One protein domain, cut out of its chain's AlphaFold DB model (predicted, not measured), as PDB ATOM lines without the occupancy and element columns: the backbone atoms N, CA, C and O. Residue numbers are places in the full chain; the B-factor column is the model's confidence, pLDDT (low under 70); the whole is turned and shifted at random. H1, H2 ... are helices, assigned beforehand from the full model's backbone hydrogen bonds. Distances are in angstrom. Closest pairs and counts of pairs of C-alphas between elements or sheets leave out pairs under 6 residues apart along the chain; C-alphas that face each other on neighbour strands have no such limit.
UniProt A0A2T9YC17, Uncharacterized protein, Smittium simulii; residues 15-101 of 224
ATOM      1  N   ILE A  15     209.844 210.269 163.573       78.31
ATOM      2  CA  ILE A  15     211.166 209.751 163.956       78.31
ATOM      3  C   ILE A  15     211.340 209.663 165.477       78.31
ATOM      4  O   ILE A  15     211.985 208.740 165.971       78.31
ATOM      5  N   PHE A  16     210.687 210.548 166.237       76.38
ATOM      6  CA  PHE A  16     210.652 210.487 167.699       76.38
ATOM      7  C   PHE A  16     209.845 209.284 168.188       76.38
ATOM      8  O   PHE A  16     210.264 208.595 169.117       76.38
ATOM      9  N   LYS A  17     208.730 208.959 167.521       78.62
ATOM     10  CA  LYS A  17     207.938 207.749 167.798       78.62
ATOM     11  C   LYS A  17     208.726 206.478 167.470       78.62
ATOM     12  O   LYS A  17     208.650 205.510 168.223       78.62
ATOM     13  N   ILE A  18     209.509 206.484 166.389       81.25
ATOM     14  CA  ILE A  18     210.379 205.361 166.001       81.25
ATOM     15  C   ILE A  18     211.516 205.184 167.011       81.25
ATOM     16  O   ILE A  18     211.690 204.085 167.533       81.25
ATOM     17  N   ARG A  19     212.232 206.262 167.358       80.38
ATOM     18  CA  ARG A  19     213.285 206.240 168.386       80.38
ATOM     19  C   ARG A  19     212.734 205.785 169.736       80.38
ATOM     20  O   ARG A  19     213.286 204.872 170.339       80.38
ATOM     21  N   SER A  20     211.607 206.344 170.177       80.50
ATOM     22  CA  SER A  20     210.934 205.933 171.416       80.50
ATOM     23  C   SER A  20     210.581 204.442 171.408       80.50
ATOM     24  O   SER A  20     210.876 203.739 172.373       80.50
ATOM     25  N   ARG A  21     210.016 203.925 170.308       81.25
ATOM     26  CA  ARG A  21     209.730 202.489 170.146       81.25
ATOM     27  C   ARG A  21     210.997 201.641 170.199       81.25
ATOM     28  O   ARG A  21     210.981 200.611 170.862       81.25
ATOM     29  N   TYR A  22     212.079 202.074 169.554       84.56
ATOM     30  CA  TYR A  22     213.362 201.372 169.583       84.56
ATOM     31  C   TYR A  22     213.917 201.269 171.008       84.56
ATOM     32  O   TYR A  22     214.202 200.166 171.465       84.56
ATOM     33  N   TYR A  23     214.001 202.383 171.744       83.94
ATOM     34  CA  TYR A  23     214.497 202.372 173.125       83.94
ATOM     35  C   TYR A  23     213.593 201.566 174.063       83.94
ATOM     36  O   TYR A  23     214.103 200.794 174.872       83.94
ATOM     37  N   LYS A  24     212.264 201.670 173.917       79.62
ATOM     38  CA  LYS A  24     211.312 200.837 174.670       79.62
ATOM     39  C   LYS A  24     211.500 199.351 174.373       79.62
ATOM     40  O   LYS A  24     211.528 198.553 175.302       79.62
ATOM     41  N   ASN A  25     211.667 198.982 173.103       85.06
ATOM     42  CA  ASN A  25     211.886 197.592 172.712       85.06
ATOM     43  C   ASN A  25     213.232 197.070 173.232       85.06
ATOM     44  O   ASN A  25     213.294 195.978 173.782       85.06
ATOM     45  N   LYS A  26     214.298 197.879 173.148       86.31
ATOM     46  CA  LYS A  26     215.615 197.542 173.704       86.31
ATOM     47  C   LYS A  26     215.547 197.321 175.216       86.31
ATOM     48  O   LYS A  26     216.061 196.325 175.709       86.31
ATOM     49  N   HIS A  27     214.877 198.215 175.942       85.50
ATOM     50  CA  HIS A  27     214.659 198.057 177.378       85.50
ATOM     51  C   HIS A  27     213.869 196.778 177.696       85.50
ATOM     52  O   HIS A  27     214.290 195.998 178.543       85.50
ATOM     53  N   TYR A  28     212.780 196.515 176.968       84.75
ATOM     54  CA  TYR A  28     211.964 195.311 177.144       84.75
ATOM     55  C   TYR A  28     212.743 194.014 176.883       84.75
ATOM     56  O   TYR A  28     212.609 193.055 177.642       84.75
ATOM     57  N   ILE A  29     213.584 193.986 175.844       85.94
ATOM     58  CA  ILE A  29     214.467 192.848 175.545       85.94
ATOM     59  C   ILE A  29     215.447 192.626 176.698       85.94
ATOM     60  O   ILE A  29     215.570 191.501 177.172       85.94
ATOM     61  N   ASN A  30     216.078 193.693 177.198       88.00
ATOM     62  CA  ASN A  30     217.019 193.596 178.314       88.00
ATOM     63  C   ASN A  30     216.343 193.052 179.583       88.00
ATOM     64  O   ASN A  30     216.877 192.143 180.209       88.00
ATOM     65  N   VAL A  31     215.154 193.557 179.934       87.12
ATOM     66  CA  VAL A  31     214.387 193.079 181.099       87.12
ATOM     67  C   VAL A  31     213.996 191.611 180.932       87.12
ATOM     68  O   VAL A  31     214.210 190.811 181.841       87.12
ATOM     69  N   THR A  32     213.476 191.236 179.760       87.25
ATOM     70  CA  THR A  32     213.130 189.836 179.457       87.25
ATOM     71  C   THR A  32     214.355 188.927 179.583       87.25
ATOM     72  O   THR A  32     214.250 187.841 180.145       87.25
ATOM     73  N   GLN A  33     215.526 189.374 179.119       88.56
ATOM     74  CA  GLN A  33     216.768 188.611 179.245       88.56
ATOM     75  C   GLN A  33     217.195 188.444 180.709       88.56
ATOM     76  O   GLN A  33     217.544 187.337 181.112       88.56
ATOM     77  N   SER A  34     217.124 189.504 181.521       87.81
ATOM     78  CA  SER A  34     217.425 189.427 182.957       87.81
ATOM     79  C   SER A  34     216.511 188.436 183.684       87.81
ATOM     80  O   SER A  34     216.996 187.634 184.478       87.81
ATOM     81  N   ILE A  35     215.210 188.438 183.374       86.88
ATOM     82  CA  ILE A  35     214.250 187.473 183.936       86.88
ATOM     83  C   ILE A  35     214.576 186.049 183.464       86.88
ATOM     84  O   ILE A  35     214.537 185.116 184.258       86.88
ATOM     85  N   SER A  36     214.947 185.870 182.194       86.88
ATOM     86  CA  SER A  36     215.321 184.556 181.651       86.88
ATOM     87  C   SER A  36     216.548 183.971 182.355       86.88
ATOM     88  O   SER A  36     216.590 182.771 182.626       86.88
ATOM     89  N   ASN A  37     217.533 184.817 182.670       87.12
ATOM     90  CA  ASN A  37     218.716 184.412 183.426       87.12
ATOM     91  C   ASN A  37     218.328 184.002 184.855       87.12
ATOM     92  O   ASN A  37     218.688 182.912 185.278       87.12
ATOM     93  N   LEU A  38     217.488 184.793 185.535       85.38
ATOM     94  CA  LEU A  38     216.982 184.459 186.872       85.38
ATOM     95  C   LEU A  38     216.236 183.115 186.900       85.38
ATOM     96  O   LEU A  38     216.451 182.308 187.798       85.38
ATOM     97  N   ILE A  39     215.378 182.850 185.907       83.19
ATOM     98  CA  ILE A  39     214.676 181.560 185.787       83.19
ATOM     99  C   ILE A  39     215.685 180.421 185.597       83.19
ATOM    100  O   ILE A  39     215.517 179.355 186.182       83.19
ATOM    101  N   SER A  40     216.736 180.642 184.803       82.25
ATOM    102  CA  SER A  40     217.793 179.645 184.583       82.25
ATOM    103  C   SER A  40     218.551 179.328 185.871       82.25
ATOM    104  O   SER A  40     218.828 178.161 186.132       82.25
ATOM    105  N   ASP A  41     218.855 180.346 186.676       82.56
ATOM    106  CA  ASP A  41     219.571 180.189 187.945       82.56
ATOM    107  C   ASP A  41     218.720 179.419 188.965       82.56
ATOM    108  O   ASP A  41     219.173 178.410 189.500       82.56
ATOM    109  N   VAL A  42     217.441 179.788 189.127       78.56
ATOM    110  CA  VAL A  42     216.493 179.053 189.989       78.56
ATOM    111  C   VAL A  42     216.392 177.586 189.569       78.56
ATOM    112  O   VAL A  42     216.417 176.689 190.411       78.56
ATOM    113  N   LEU A  43     216.306 177.313 188.265       75.31
ATOM    114  CA  LEU A  43     216.211 175.947 187.751       75.31
ATOM    115  C   LEU A  43     217.467 175.110 187.996       75.31
ATOM    116  O   LEU A  43     217.334 173.898 188.159       75.31
ATOM    117  N   ARG A  44     218.655 175.728 188.008       75.38
ATOM    118  CA  ARG A  44     219.918 175.058 188.353       75.38
ATOM    119  C   ARG A  44     219.964 174.716 189.837       75.38
ATOM    120  O   ARG A  44     220.268 173.579 190.178       75.38
ATOM    121  N   ASP A  45     219.576 175.649 190.702       70.06
ATOM    122  CA  ASP A  45     219.517 175.408 192.150       70.06
ATOM    123  C   ASP A  45     218.503 174.307 192.503       70.06
ATOM    124  O   ASP A  45     218.735 173.503 193.407       70.06
ATOM    125  N   THR A  46     217.407 174.209 191.741       65.56
ATOM    126  CA  THR A  46     216.394 173.154 191.919       65.56
ATOM    127  C   THR A  46     216.933 171.758 191.575       65.56
ATOM    128  O   THR A  46     216.505 170.783 192.183       65.56
ATOM    129  N   ASP A  47     217.883 171.644 190.638       62.78
ATOM    130  CA  ASP A  47     218.522 170.362 190.293       62.78
ATOM    131  C   ASP A  47     219.497 169.881 191.386       62.78
ATOM    132  O   ASP A  47     219.799 168.690 191.466       62.78
ATOM    133  N   HIS A  48     219.977 170.793 192.239       58.66
ATOM    134  CA  HIS A  48     220.910 170.505 193.332       58.66
ATOM    135  C   HIS A  48     220.226 170.261 194.687       58.66
ATOM    136  O   HIS A  48     220.844 169.685 195.584       58.66
ATOM    137  N   ALA A  49     218.968 170.678 194.856       55.97
ATOM    138  CA  ALA A  49     218.230 170.515 196.102       55.97
ATOM    139  C   ALA A  49     217.552 169.134 196.182       55.97
ATOM    140  O   ALA A  49     216.617 168.828 195.440       55.97
ATOM    141  N   GLU A  50     217.986 168.294 197.123       51.91
ATOM    142  CA  GLU A  50     217.282 167.057 197.459       51.91
ATOM    143  C   GLU A  50     215.835 167.352 197.908       51.91
ATOM    144  O   GLU A  50     215.595 167.985 198.932       51.91
ATOM    145  N   LYS A  51     214.871 166.844 197.126       55.31
ATOM    146  CA  LYS A  51     213.471 166.551 197.492       55.31
ATOM    147  C   LYS A  51     212.758 167.595 198.366       55.31
ATOM    148  O   LYS A  51     212.539 167.403 199.562       55.31
ATOM    149  N   LYS A  52     212.153 168.578 197.706       51.12
ATOM    150  CA  LYS A  52     210.820 169.052 198.102       51.12
ATOM    151  C   LYS A  52     209.952 169.131 196.853       51.12
ATOM    152  O   LYS A  52     210.304 169.825 195.909       51.12
ATOM    153  N   GLU A  53     208.852 168.381 196.837       55.50
ATOM    154  CA  GLU A  53     207.854 168.329 195.754       55.50
ATOM    155  C   GLU A  53     207.061 169.647 195.627       55.50
ATOM    156  O   GLU A  53     205.832 169.652 195.603       55.50
ATOM    157  N   GLU A  54     207.722 170.804 195.571       58.22
ATOM    158  CA  GLU A  54     207.041 172.023 195.147       58.22
ATOM    159  C   GLU A  54     206.963 172.024 193.621       58.22
ATOM    160  O   GLU A  54     207.896 172.374 192.895       58.22
ATOM    161  N   ILE A  55     205.815 171.566 193.129       64.75
ATOM    162  CA  ILE A  55     205.457 171.639 191.719       64.75
ATOM    163  C   ILE A  55     205.265 173.120 191.374       64.75
ATOM    164  O   ILE A  55     204.232 173.717 191.676       64.75
ATOM    165  N   THR A  56     206.268 173.725 190.742       71.75
ATOM    166  CA  THR A  56     206.181 175.090 190.221       71.75
ATOM    167  C   THR A  56     205.793 175.055 188.746       71.75
ATOM    168  O   THR A  56     206.096 174.107 188.022       71.75
ATOM    169  N   ALA A  57     205.153 176.119 188.250       72.00
ATOM    170  CA  ALA A  57     204.860 176.237 186.819       72.00
ATOM    171  C   ALA A  57     206.137 176.117 185.963       72.00
ATOM    172  O   ALA A  57     206.115 175.548 184.876       72.00
ATOM    173  N   VAL A  58     207.268 176.607 186.482       72.25
ATOM    174  CA  VAL A  58     208.573 176.533 185.819       72.25
ATOM    175  C   VAL A  58     209.096 175.092 185.768       72.25
ATOM    176  O   VAL A  58     209.591 174.681 184.720       72.25
ATOM    177  N   SER A  59     208.947 174.303 186.842       71.62
ATOM    178  CA  SER A  59     209.372 172.895 186.843       71.62
ATOM    179  C   SER A  59     208.490 172.015 185.953       71.62
ATOM    180  O   SER A  59     209.016 171.172 185.228       71.62
ATOM    181  N   ILE A  60     207.174 172.264 185.907       75.75
ATOM    182  CA  ILE A  60     206.264 171.610 184.948       75.75
ATOM    183  C   ILE A  60     206.716 171.892 183.510       75.75
ATOM    184  O   ILE A  60     206.859 170.966 182.715       75.75
ATOM    185  N   LEU A  61     206.965 173.161 183.171       73.75
ATOM    186  CA  LEU A  61     207.391 173.534 181.820       73.75
ATOM    187  C   LEU A  61     208.737 172.900 181.462       73.75
ATOM    188  O   LEU A  61     208.851 172.321 180.387       73.75
ATOM    189  N   LYS A  62     209.716 172.914 182.374       71.75
ATOM    190  CA  LYS A  62     211.005 172.227 182.182       71.75
ATOM    191  C   LYS A  62     210.822 170.740 181.851       71.75
ATOM    192  O   LYS A  62     211.488 170.245 180.953       71.75
ATOM    193  N   ASN A  63     209.905 170.050 182.532       74.50
ATOM    194  CA  ASN A  63     209.639 168.628 182.291       74.50
ATOM    195  C   ASN A  63     208.944 168.363 180.945       74.50
ATOM    196  O   ASN A  63     209.153 167.312 180.343       74.50
ATOM    197  N   HIS A  64     208.110 169.295 180.472       72.12
ATOM    198  CA  HIS A  64     207.386 169.162 179.205       72.12
ATOM    199  C   HIS A  64     208.211 169.563 177.976       72.12
ATOM    200  O   HIS A  64     208.012 168.994 176.899       72.12
ATOM    201  N   TYR A  65     209.138 170.514 178.105       68.25
ATOM    202  CA  TYR A  65     210.053 170.867 177.023       68.25
ATOM    203  C   TYR A  65     211.170 169.815 176.929       68.25
ATOM    204  O   TYR A  65     212.066 169.744 177.763       68.25
ATOM    205  N   SER A  66     211.092 168.965 175.898       54.66
ATOM    206  CA  SER A  66     212.116 167.957 175.592       54.66
ATOM    207  C   SER A  66     213.495 168.595 175.396       54.66
ATOM    208  O   SER A  66     213.603 169.696 174.861       54.66
ATOM    209  N   SER A  67     214.547 167.838 175.718       58.50
ATOM    210  CA  SER A  67     215.988 168.163 175.639       58.50
ATOM    211  C   SER A  67     216.518 168.773 174.325       58.50
ATOM    212  O   SER A  67     217.707 169.072 174.232       58.50
ATOM    213  N   LYS A  68     215.673 168.952 173.302       56.94
ATOM    214  CA  LYS A  68     216.005 169.589 172.022       56.94
ATOM    215  C   LYS A  68     215.807 171.108 172.018       56.94
ATOM    216  O   LYS A  68     216.508 171.775 171.262       56.94
ATOM    217  N   ASP A  69     214.920 171.652 172.853       62.72
ATOM    218  CA  ASP A  69     214.728 173.099 172.977       62.72
ATOM    219  C   ASP A  69     215.473 173.641 174.200       62.72
ATOM    220  O   ASP A  69     215.355 173.122 175.309       62.72
ATOM    221  N   SER A  70     216.239 174.719 174.013       69.06
ATOM    222  CA  SER A  70     216.892 175.407 175.132       69.06
ATOM    223  C   SER A  70     215.840 176.136 175.977       69.06
ATOM    224  O   SER A  70     215.301 177.181 175.600       69.06
ATOM    225  N   PHE A  71     215.508 175.561 177.132       69.06
ATOM    226  CA  PHE A  71     214.658 176.186 178.138       69.06
ATOM    227  C   PHE A  71     215.504 176.684 179.324       69.06
ATOM    228  O   PHE A  71     216.343 175.928 179.816       69.06
ATOM    229  N   PRO A  72     215.269 177.911 179.821       72.25
ATOM    230  CA  PRO A  72     214.368 178.935 179.286       72.25
ATOM    231  C   PRO A  72     215.014 179.724 178.130       72.25
ATOM    232  O   PRO A  72     216.173 180.123 178.196       72.25
ATOM    233  N   SER A  73     214.237 180.007 177.078       81.50
ATOM    234  CA  SER A  73     214.639 180.929 176.004       81.50
ATOM    235  C   SER A  73     213.994 182.294 176.236       81.50
ATOM    236  O   SER A  73     212.987 182.398 176.942       81.50
ATOM    237  N   ILE A  74     214.494 183.343 175.578       81.44
ATOM    238  CA  ILE A  74     213.865 184.671 175.642       81.44
ATOM    239  C   ILE A  74     212.390 184.641 175.201       81.44
ATOM    240  O   ILE A  74     211.568 185.374 175.749       81.44
ATOM    241  N   ASN A  75     212.031 183.757 174.262       81.88
ATOM    242  CA  ASN A  75     210.652 183.577 173.810       81.88
ATOM    243  C   ASN A  75     209.802 182.876 174.873       81.88
ATOM    244  O   ASN A  75     208.690 183.324 175.142       81.88
ATOM    245  N   HIS A  76     210.338 181.842 175.529       83.50
ATOM    246  CA  HIS A  76     209.669 181.173 176.651       83.50
ATOM    247  C   HIS A  76     209.391 182.167 177.786       83.50
ATOM    248  O   HIS A  76     208.260 182.283 178.257       83.50
ATOM    249  N   THR A  77     210.399 182.960 178.154       85.25
ATOM    250  CA  THR A  77     210.281 184.002 179.180       85.25
ATOM    251  C   THR A  77     209.270 185.075 178.782       85.25
ATOM    252  O   THR A  77     208.447 185.485 179.598       85.25
ATOM    253  N   ARG A  78     209.255 185.498 177.513       84.75
ATOM    254  CA  ARG A  78     208.266 186.455 177.003       84.75
ATOM    255  C   ARG A  78     206.836 185.918 177.099       84.75
ATOM    256  O   ARG A  78     205.949 186.650 177.537       84.75
ATOM    257  N   THR A  79     206.613 184.662 176.714       84.69
ATOM    258  CA  THR A  79     205.301 184.002 176.821       84.69
ATOM    259  C   THR A  79     204.860 183.891 178.276       84.69
ATOM    260  O   THR A  79     203.721 184.230 178.589       84.69
ATOM    261  N   LEU A  80     205.769 183.506 179.177       85.12
ATOM    262  CA  LEU A  80     205.508 183.464 180.616       85.12
ATOM    263  C   LEU A  80     205.092 184.832 181.158       85.12
ATOM    264  O   LEU A  80     204.054 184.934 181.800       85.12
ATOM    265  N   ILE A  81     205.848 185.892 180.852       86.62
ATOM    266  CA  ILE A  81     205.504 187.264 181.258       86.62
ATOM    267  C   ILE A  81     204.108 187.643 180.749       86.62
ATOM    268  O   ILE A  81     203.313 188.205 181.502       86.62
ATOM    269  N   GLY A  82     203.789 187.317 179.492       86.94
ATOM    270  CA  GLY A  82     202.462 187.547 178.920       86.94
ATOM    271  C   GLY A  82     201.352 186.798 179.666       86.94
ATOM    272  O   GLY A  82     200.326 187.394 179.993       86.94
ATOM    273  N   ALA A  83     201.576 185.523 179.990       86.62
ATOM    274  CA  ALA A  83     200.637 184.709 180.756       86.62
ATOM    275  C   ALA A  83     200.419 185.269 182.171       86.62
ATOM    276  O   ALA A  83     199.274 185.475 182.566       86.62
ATOM    277  N   TYR A  84     201.492 185.609 182.895       87.00
ATOM    278  CA  TYR A  84     201.413 186.241 184.218       87.00
ATOM    279  C   TYR A  84     200.656 187.568 184.179       87.00
ATOM    280  O   TYR A  84     199.812 187.832 185.035       87.00
ATOM    281  N   PHE A  85     200.913 188.393 183.164       87.81
ATOM    282  CA  PHE A  85     200.181 189.639 182.985       87.81
ATOM    283  C   PHE A  85     198.679 189.380 182.797       87.81
ATOM    284  O   PHE A  85     197.862 190.019 183.459       87.81
ATOM    285  N   GLY A  86     198.302 188.399 181.966       87.00
ATOM    286  CA  GLY A  86     196.907 187.973 181.805       87.00
ATOM    287  C   GLY A  86     196.278 187.468 183.110       87.00
ATOM    288  O   GLY A  86     195.162 187.868 183.446       87.00
ATOM    289  N   MET A  87     197.014 186.656 183.877       86.94
ATOM    290  CA  MET A  87     196.583 186.102 185.168       86.94
ATOM    291  C   MET A  87     196.311 187.171 186.227       86.94
ATOM    292  O   MET A  87     195.475 186.954 187.097       86.94
ATOM    293  N   VAL A  88     196.985 188.322 186.175       87.69
ATOM    294  CA  VAL A  88     196.743 189.423 187.121       87.69
ATOM    295  C   VAL A  88     195.652 190.358 186.603       87.69
ATOM    296  O   VAL A  88     194.733 190.722 187.338       87.69
ATOM    297  N   MET A  89     195.718 190.739 185.328       88.88
ATOM    298  CA  MET A  89     194.867 191.794 184.775       88.88
ATOM    299  C   MET A  89     193.402 191.384 184.621       88.88
ATOM    300  O   MET A  89     192.520 192.217 184.815       88.88
ATOM    301  N   ILE A  90     193.128 190.127 184.257       86.44
ATOM    302  CA  ILE A  90     191.757 189.672 183.975       86.44
ATOM    303  C   ILE A  90     190.980 189.375 185.269       86.44
ATOM    304  O   ILE A  90     189.863 189.880 185.408       86.44
ATOM    305  N   PRO A  91     191.510 188.589 186.231       90.38
ATOM    306  CA  PRO A  91     190.740 188.196 187.410       90.38
ATOM    307  C   PRO A  91     190.548 189.331 188.414       90.38
ATOM    308  O   PRO A  91     189.506 189.376 189.052       90.38
ATOM    309  N   THR A  92     191.490 190.271 188.540       92.06
ATOM    310  CA  THR A  92     191.424 191.347 189.550       92.06
ATOM    311  C   THR A  92     190.105 192.142 189.528       92.06
ATOM    312  O   THR A  92     189.417 192.164 190.552       92.06
ATOM    313  N   PRO A  93     189.680 192.758 188.404       91.38
ATOM    314  CA  PRO A  93     188.406 193.482 188.363       91.38
ATOM    315  C   PRO A  93     187.192 192.553 188.511       91.38
ATOM    316  O   PRO A  93     186.163 192.960 189.045       91.38
ATOM    317  N   ARG A  94     187.305 191.293 188.074       92.50
ATOM    318  CA  ARG A  94     186.236 190.293 188.197       92.50
ATOM    319  C   ARG A  94     186.010 189.897 189.659       92.50
ATOM    320  O   ARG A  94     184.875 189.919 190.115       92.50
ATOM    321  N   ILE A  95     187.080 189.616 190.403       95.25
ATOM    322  CA  ILE A  95     187.038 189.325 191.843       95.25
ATOM    323  C   ILE A  95     186.484 190.526 192.606       95.25
ATOM    324  O   ILE A  95     185.639 190.351 193.476       95.25
ATOM    325  N   HIS A  96     186.912 191.743 192.257       95.00
ATOM    326  CA  HIS A  96     186.361 192.954 192.860       95.00
ATOM    327  C   HIS A  96     184.834 193.028 192.703       95.00
ATOM    328  O   HIS A  96     184.135 193.207 193.697       95.00
ATOM    329  N   ASN A  97     184.315 192.815 191.490       93.69
ATOM    330  CA  ASN A  97     182.871 192.818 191.244       93.69
ATOM    331  C   ASN A  97     182.146 191.706 192.014       93.69
ATOM    332  O   ASN A  97     181.128 191.983 192.634       93.69
ATOM    333  N   ILE A  98     182.705 190.492 192.056       95.19
ATOM    334  CA  ILE A  98     182.158 189.370 192.838       95.19
ATOM    335  C   ILE A  98     182.044 189.745 194.321       95.19
ATOM    336  O   ILE A  98     181.012 189.504 194.941       95.19
ATOM    337  N   LEU A  99     183.078 190.365 194.899       95.31
ATOM    338  CA  LEU A  99     183.060 190.796 196.301       95.31
ATOM    339  C   LEU A  99     181.995 191.868 196.555       95.31
ATOM    340  O   LEU A  99     181.285 191.800 197.562       95.31
ATOM    341  N   VAL A 100     181.862 192.833 195.640       94.12
ATOM    342  CA  VAL A 100     180.815 193.860 195.712       94.12
ATOM    343  C   VAL A 100     179.432 193.213 195.626       94.12
ATOM    344  O   VAL A 100     178.596 193.480 196.489       94.12
ATOM    345  N   ASP A 101     179.210 192.317 194.665       93.12
ATOM    346  CA  ASP A 101     177.932 191.629 194.457       93.12
ATOM    347  C   ASP A 101     177.516 190.818 195.702       93.12
ATOM    348  O   ASP A 101     176.379 190.931 196.158       93.12
TER     349      ASP A 101
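This is residues 15 to 101 of the 224 residues of an uncharacterized protein of Smittium simulii (UniProt A0A2T9YC17). One long helix, H1, makes a bar, and an arm of H3 then H4 starts from its middle, roughly as a T, with small H2 beside the bar's later half. Residues 15 to 27 and 82 to 101 stick out. The 87 printed residues, with helices H1, H2, H3, H4 in that order and no named strand, are all helix in class, loose, with a radius of gyration of the C-alphas of 17.5 A, and flat, spanning 51 by 47 by 20 A.

H1, residues 15 to 48, begins at C-alpha 15 (211.166, 209.751, 163.956) and is 50.0 A long. H2 is residues 57 to 64. H3, residues 74 to 89, is 22.3 A long. H4, residues 91 to 101, ends at C-alpha 101 (177.932, 191.629, 194.457).

H1 touches H3 with residues 32 to 36 alone, about perpendicular at 83 degrees; the closest C-alphas, of Ser 36 and Thr 77, are 5.6 A apart. H1, with residues 39 to 43 alone, and H2 only just touch, with 3 pairs of C-alphas within 8 A, the closest Leu 43 and Ser 59 at 7.5 A. H2 is apart from H3 and H4. H3 and H4 meet only through their tight link. In the four helices every O i to N i+4 pair is within hydrogen-bond range.

The C-alphas farthest apart, of Ile 15 and Lys 51, are 54.7 A apart. The printed part has no cut and no long link. Residues 46 to 55 and 65 to 71 have pLDDT under 70.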